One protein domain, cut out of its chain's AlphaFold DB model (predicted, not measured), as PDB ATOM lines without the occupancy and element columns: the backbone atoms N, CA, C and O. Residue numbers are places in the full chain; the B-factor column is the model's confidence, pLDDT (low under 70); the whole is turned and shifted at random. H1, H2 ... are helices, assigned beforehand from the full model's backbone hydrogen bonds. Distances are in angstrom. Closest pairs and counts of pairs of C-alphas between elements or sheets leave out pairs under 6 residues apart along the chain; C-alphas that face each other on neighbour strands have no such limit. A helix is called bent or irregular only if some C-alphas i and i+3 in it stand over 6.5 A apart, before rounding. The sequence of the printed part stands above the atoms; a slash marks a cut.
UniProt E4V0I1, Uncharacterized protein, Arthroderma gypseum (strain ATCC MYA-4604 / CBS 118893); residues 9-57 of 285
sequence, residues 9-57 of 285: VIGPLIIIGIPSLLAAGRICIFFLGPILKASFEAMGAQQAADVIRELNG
ATOM      1  N   VAL A   9     152.566 179.667 100.900       68.56
ATOM      2  CA  VAL A   9     152.623 178.196 100.955       68.56
ATOM      3  C   VAL A   9     151.506 177.604 101.822       68.56
ATOM      4  O   VAL A   9     150.942 176.563 101.485       68.56
ATOM      5  N   ILE A  10     151.142 178.260 102.929       73.94
ATOM      6  CA  ILE A  10     150.132 177.733 103.865       73.94
ATOM      7  C   ILE A  10     148.700 178.034 103.392       73.94
ATOM      8  O   ILE A  10     147.799 177.217 103.601       73.94
ATOM      9  N   GLY A  11     148.477 179.167 102.717       70.00
ATOM     10  CA  GLY A  11     147.154 179.579 102.234       70.00
ATOM     11  C   GLY A  11     146.433 178.513 101.392       70.00
ATOM     12  O   GLY A  11     145.306 178.144 101.733       70.00
ATOM     13  N   PRO A  12     147.067 177.939 100.353       71.25
ATOM     14  CA  PRO A  12     146.447 176.912  99.513       71.25
ATOM     15  C   PRO A  12     146.126 175.613 100.264       71.25
ATOM     16  O   PRO A  12     145.090 175.000 100.012       71.25
ATOM     17  N   LEU A  13     146.967 175.206 101.225       65.88
ATOM     18  CA  LEU A  13     146.744 173.996 102.027       65.88
ATOM     19  C   LEU A  13     145.524 174.123 102.943       65.88
ATOM     20  O   LEU A  13     144.785 173.157 103.120       65.88
ATOM     21  N   ILE A  14     145.277 175.313 103.490       71.75
ATOM     22  CA  ILE A  14     144.100 175.574 104.325       71.75
ATOM     23  C   ILE A  14     142.840 175.680 103.458       71.75
ATOM     24  O   ILE A  14     141.819 175.079 103.791       71.75
ATOM     25  N   ILE A  15     142.916 176.398 102.332       72.06
ATOM     26  CA  ILE A  15     141.756 176.662 101.467       72.06
ATOM     27  C   ILE A  15     141.300 175.401 100.728       72.06
ATOM     28  O   ILE A  15     140.101 175.199 100.571       72.06
ATOM     29  N   ILE A  16     142.222 174.539 100.293       75.69
ATOM     30  CA  ILE A  16     141.886 173.344  99.503       75.69
ATOM     31  C   ILE A  16     141.837 172.094 100.389       75.69
ATOM     32  O   ILE A  16     140.926 171.278 100.263       75.69
ATOM     33  N   GLY A  17     142.771 171.949 101.332       75.19
ATOM     34  CA  GLY A  17     142.895 170.734 102.138       75.19
ATOM     35  C   GLY A  17     141.727 170.514 103.099       75.19
ATOM     36  O   GLY A  17     141.215 169.398 103.198       75.19
ATOM     37  N   ILE A  18     141.259 171.567 103.781       76.31
ATOM     38  CA  ILE A  18     140.179 171.439 104.771       76.31
ATOM     39  C   ILE A  18     138.846 171.053 104.104       76.31
ATOM     40  O   ILE A  18     138.230 170.084 104.560       76.31
ATOM     41  N   PRO A  19     138.396 171.702 103.009       81.06
ATOM     42  CA  PRO A  19     137.177 171.283 102.319       81.06
ATOM     43  C   PRO A  19     137.250 169.860 101.764       81.06
ATOM     44  O   PRO A  19     136.271 169.126 101.879       81.06
ATOM     45  N   SER A  20     138.399 169.432 101.225       79.25
ATOM     46  CA  SER A  20     138.574 168.061 100.726       79.25
ATOM     47  C   SER A  20     138.471 167.012 101.839       79.25
ATOM     48  O   SER A  20     137.814 165.990 101.648       79.25
ATOM     49  N   LEU A  21     139.042 167.272 103.021       79.06
ATOM     50  CA  LEU A  21     138.901 166.392 104.189       79.06
ATOM     51  C   LEU A  21     137.459 166.339 104.710       79.06
ATOM     52  O   LEU A  21     136.962 165.262 105.037       79.06
ATOM     53  N   LEU A  22     136.765 167.478 104.753       80.56
ATOM     54  CA  LEU A  22     135.358 167.531 105.160       80.56
ATOM     55  C   LEU A  22     134.443 166.820 104.153       80.56
ATOM     56  O   LEU A  22     133.511 166.122 104.556       80.56
ATOM     57  N   ALA A  23     134.724 166.948 102.854       82.25
ATOM     58  CA  ALA A  23     134.012 166.236 101.799       82.25
ATOM     59  C   ALA A  23     134.232 164.720 101.900       82.25
ATOM     60  O   ALA A  23     133.260 163.967 101.890       82.25
ATOM     61  N   ALA A  24     135.476 164.270 102.092       84.69
ATOM     62  CA  ALA A  24     135.789 162.857 102.305       84.69
ATOM     63  C   ALA A  24     135.094 162.301 103.562       84.69
ATOM     64  O   ALA A  24     134.490 161.232 103.509       84.69
ATOM     65  N   GLY A  25     135.095 163.057 104.666       81.31
ATOM     66  CA  GLY A  25     134.376 162.688 105.887       81.31
ATOM     67  C   GLY A  25     132.869 162.534 105.664       81.31
ATOM     68  O   GLY A  25     132.280 161.543 106.098       81.31
ATOM     69  N   ARG A  26     132.246 163.461 104.925       82.25
ATOM     70  CA  ARG A  26     130.823 163.376 104.557       82.25
ATOM     71  C   ARG A  26     130.518 162.178 103.663       82.25
ATOM     72  O   ARG A  26     129.526 161.495 103.901       82.25
ATOM     73  N   ILE A  27     131.381 161.887 102.691       83.94
ATOM     74  CA  ILE A  27     131.257 160.713 101.819       83.94
ATOM     75  C   ILE A  27     131.326 159.426 102.655       83.94
ATOM     76  O   ILE A  27     130.452 158.571 102.537       83.94
ATOM     77  N   CYS A  28     132.299 159.305 103.562       82.81
ATOM     78  CA  CYS A  28     132.406 158.145 104.448       82.81
ATOM     79  C   CYS A  28     131.165 157.964 105.332       82.81
ATOM     80  O   CYS A  28     130.675 156.844 105.454       82.81
ATOM     81  N   ILE A  29     130.632 159.042 105.919       80.12
ATOM     82  CA  ILE A  29     129.412 158.984 106.742       80.12
ATOM     83  C   ILE A  29     128.205 158.551 105.902       80.12
ATOM     84  O   ILE A  29     127.420 157.725 106.359       80.12
ATOM     85  N   PHE A  30     128.087 159.042 104.668       84.19
ATOM     86  CA  PHE A  30     126.979 158.700 103.779       84.19
ATOM     87  C   PHE A  30     126.987 157.215 103.379       84.19
ATOM     88  O   PHE A  30     125.950 156.556 103.423       84.19
ATOM     89  N   PHE A  31     128.158 156.658 103.050       86.56
ATOM     90  CA  PHE A  31     128.277 155.248 102.653       86.56
ATOM     91  C   PHE A  31     128.261 154.274 103.839       86.56
ATOM     92  O   PHE A  31     127.664 153.203 103.747       86.56
ATOM     93  N   LEU A  32     128.896 154.624 104.962       88.38
ATOM     94  CA  LEU A  32     128.988 153.742 106.134       88.38
ATOM     95  C   LEU A  32     127.811 153.902 107.100       88.38
ATOM     96  O   LEU A  32     127.535 152.993 107.884       88.38
ATOM     97  N   GLY A  33     127.098 155.027 107.046       89.06
ATOM     98  CA  GLY A  33     125.964 155.339 107.913       89.06
ATOM     99  C   GLY A  33     124.892 154.245 107.944       89.06
ATOM    100  O   GLY A  33     124.538 153.802 109.036       89.06
ATOM    101  N   PRO A  34     124.411 153.734 106.793       88.44
ATOM    102  CA  PRO A  34     123.422 152.657 106.765       88.44
ATOM    103  C   PRO A  34     123.902 151.368 107.452       88.44
ATOM    104  O   PRO A  34     123.142 150.747 108.196       88.44
ATOM    105  N   ILE A  35     125.174 151.000 107.259       88.62
ATOM    106  CA  ILE A  35     125.781 149.787 107.832       88.62
ATOM    107  C   ILE A  35     125.933 149.927 109.352       88.62
ATOM    108  O   ILE A  35     125.578 149.019 110.109       88.62
ATOM    109  N   LEU A  36     126.423 151.082 109.811       81.00
ATOM    110  CA  LEU A  36     126.574 151.383 111.234       81.00
ATOM    111  C   LEU A  36     125.216 151.441 111.937       81.00
ATOM    112  O   LEU A  36     125.055 150.853 113.004       81.00
ATOM    113  N   LYS A  37     124.219 152.084 111.318       87.69
ATOM    114  CA  LYS A  37     122.844 152.138 111.826       87.69
ATOM    115  C   LYS A  37     122.262 150.736 112.010       87.69
ATOM    116  O   LYS A  37     121.808 150.428 113.108       87.69
ATOM    117  N   ALA A  38     122.314 149.891 110.978       82.81
ATOM    118  CA  ALA A  38     121.798 148.523 111.049       82.81
ATOM    119  C   ALA A  38     122.500 147.708 112.148       82.81
ATOM    120  O   ALA A  38     121.855 146.969 112.889       82.81
ATOM    121  N   SER A  39     123.812 147.902 112.309       81.38
ATOM    122  CA  SER A  39     124.592 147.257 113.369       81.38
ATOM    123  C   SER A  39     124.156 147.723 114.764       81.38
ATOM    124  O   SER A  39     123.954 146.900 115.653       81.38
ATOM    125  N   PHE A  40     123.960 149.029 114.974       84.94
ATOM    126  CA  PHE A  40     123.484 149.563 116.256       84.94
ATOM    127  C   PHE A  40     122.046 149.143 116.579       84.94
ATOM    128  O   PHE A  40     121.751 148.847 117.737       84.94
ATOM    129  N   GLU A  41     121.169 149.075 115.575       84.94
ATOM    130  CA  GLU A  41     119.802 148.570 115.732       84.94
ATOM    131  C   GLU A  41     119.804 147.084 116.128       84.94
ATOM    132  O   GLU A  41     119.117 146.715 117.080       84.94
ATOM    133  N   ALA A  42     120.646 146.256 115.496       79.31
ATOM    134  CA  ALA A  42     120.799 144.841 115.844       79.31
ATOM    135  C   ALA A  42     121.341 144.619 117.271       79.31
ATOM    136  O   ALA A  42     120.943 143.668 117.938       79.31
ATOM    137  N   MET A  43     122.199 145.517 117.766       78.69
ATOM    138  CA  MET A  43     122.743 145.472 119.133       78.69
ATOM    139  C   MET A  43     121.803 146.076 120.196       78.69
ATOM    140  O   MET A  43     122.181 146.188 121.361       78.69
ATOM    141  N   GLY A  44     120.604 146.543 119.823       83.69
ATOM    142  CA  GLY A  44     119.692 147.234 120.744       83.69
ATOM    143  C   GLY A  44     120.189 148.614 121.208       83.69
ATOM    144  O   GLY A  44     119.610 149.218 122.113       83.69
ATOM    145  N   ALA A  45     121.235 149.155 120.580       79.56
ATOM    146  CA  ALA A  45     121.849 150.440 120.908       79.56
ATOM    147  C   ALA A  45     121.111 151.603 120.218       79.56
ATOM    148  O   ALA A  45     121.695 152.368 119.448       79.56
ATOM    149  N   GLN A  46     119.812 151.748 120.496       81.62
ATOM    150  CA  GLN A  46     118.938 152.684 119.772       81.62
ATOM    151  C   GLN A  46     119.433 154.142 119.806       81.62
ATOM    152  O   GLN A  46     119.318 154.839 118.806       81.62
ATOM    153  N   GLN A  47     120.058 154.588 120.903       79.00
ATOM    154  CA  GLN A  47     120.642 155.937 120.987       79.00
ATOM    155  C   GLN A  47     121.779 156.160 119.975       79.00
ATOM    156  O   GLN A  47     121.873 157.233 119.391       79.00
ATOM    157  N   ALA A  48     122.621 155.154 119.728       77.12
ATOM    158  CA  ALA A  48     123.700 155.254 118.745       77.12
ATOM    159  C   ALA A  48     123.155 155.249 117.306       77.12
ATOM    160  O   ALA A  48     123.654 155.978 116.451       77.12
ATOM    161  N   ALA A  49     122.089 154.484 117.045       79.75
ATOM    162  CA  ALA A  49     121.395 154.496 115.758       79.75
ATOM    163  C   ALA A  49     120.723 155.853 115.462       79.75
ATOM    164  O   ALA A  49     120.717 156.293 114.310       79.75
ATOM    165  N   ASP A  50     120.197 156.526 116.491       81.50
ATOM    166  CA  ASP A  50     119.580 157.852 116.373       81.50
ATOM    167  C   ASP A  50     120.619 158.929 116.006       81.50
ATOM    168  O   ASP A  50     120.377 159.721 115.097       81.50
ATOM    169  N   VAL A  51     121.820 158.888 116.600       81.25
ATOM    170  CA  VAL A  51     122.931 159.802 116.252       81.25
ATOM    171  C   VAL A  51     123.346 159.653 114.785       81.25
ATOM    172  O   VAL A  51     123.529 160.643 114.079       81.25
ATOM    173  N   ILE A  52     123.454 158.419 114.279       82.06
ATOM    174  CA  ILE A  52     123.778 158.180 112.862       82.06
ATOM    175  C   ILE A  52     122.657 158.680 111.938       82.06
ATOM    176  O   ILE A  52     122.918 159.115 110.816       82.06
ATOM    177  N   ARG A  53     121.401 158.636 112.390       83.06
ATOM    178  CA  ARG A  53     120.244 159.131 111.635       83.06
ATOM    179  C   ARG A  53     120.273 160.654 111.511       83.06
ATOM    180  O   ARG A  53     120.132 161.158 110.398       83.06
ATOM    181  N   GLU A  54     120.551 161.343 112.613       86.38
ATOM    182  CA  GLU A  54     120.706 162.798 112.673       86.38
ATOM    183  C   GLU A  54     121.875 163.289 111.806       86.38
ATOM    184  O   GLU A  54     121.709 164.205 111.004       86.38
ATOM    185  N   LEU A  55     123.031 162.615 111.871       80.12
ATOM    186  CA  LEU A  55     124.202 162.944 111.045       80.12
ATOM    187  C   LEU A  55     123.952 162.791 109.537       80.12
ATOM    188  O   LEU A  55     124.612 163.449 108.736       80.12
ATOM    189  N   ASN A  56     122.993 161.947 109.149       81.69
ATOM    190  CA  ASN A  56     122.562 161.781 107.761       81.69
ATOM    191  C   ASN A  56     121.412 162.725 107.366       81.69
ATOM    192  O   ASN A  56     120.847 162.573 106.286       81.69
ATOM    193  N   GLY A  57     121.035 163.673 108.230       83.69
ATOM    194  CA  GLY A  57     119.942 164.613 107.977       83.69
ATOM    195  C   GLY A  57     118.556 163.965 107.963       83.69
ATOM    196  O   GLY A  57     117.597 164.578 107.502       83.69
TER     197      GLY A  57
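Overview. This is residues 9 to 57 of the 285 residues of an uncharacterized protein of Arthroderma gypseum (strain ATCC MYA-4604 / CBS 118893) (UniProt E4V0I1). One long bent helix, H1, makes the length of the domain, and a short helix, H2, folds back beside its last arm, H1b, as a helical hairpin. The other arm, H1a, sticks out with residues 9 to 25. The printed part has 49 residues with two named helices, H1 then H2, and no named strand: all helix. It is an extended rod, with a radius of gyration of the C-alphas of 15.0 A and spans of 49 by 16 by 15 A.

Arrangement. H1, residues 9 to 42, was assigned as one helix by its hydrogen bonds but is bent: C-alphas 31 and 34 are 6.9 A apart. Its arms, H1a, residues 9 to 31, and H1b, residues 34 to 42, stand at a steep tilt of 48 degrees. H2, residues 46 to 55, touches H1b at a shallow tilt of 17 degrees, opposite ways; their closest C-alphas, of Lys 37 and Ala 49, are 4.8 A apart. H1a and H2 are close but not clearly touching, the closest C-alphas, of Ile 29 and Leu 55, being 7.8 A apart. Every O i to N i+4 pair is within hydrogen-bond range in H1b and H2, and 16 of 19 are in H1a.

Along the chain. H1a runs 33.5 A from C-alpha 9 at (152.623, 178.196, 100.955). H1b spans 12.3 A from C-alpha 34 to C-alpha 42. H2 spans 14.5 A and ends at C-alpha 55, (124.202, 162.944, 111.045).

Size, cuts and confidence. The C-alphas farthest apart, of Val 9 and Gly 44, are 49.3 A apart. The printed part has no cut, and the link from H1 to H2 is tight. The mean pLDDT of the printed part is 80.5; residues 9 and 13 are under 70.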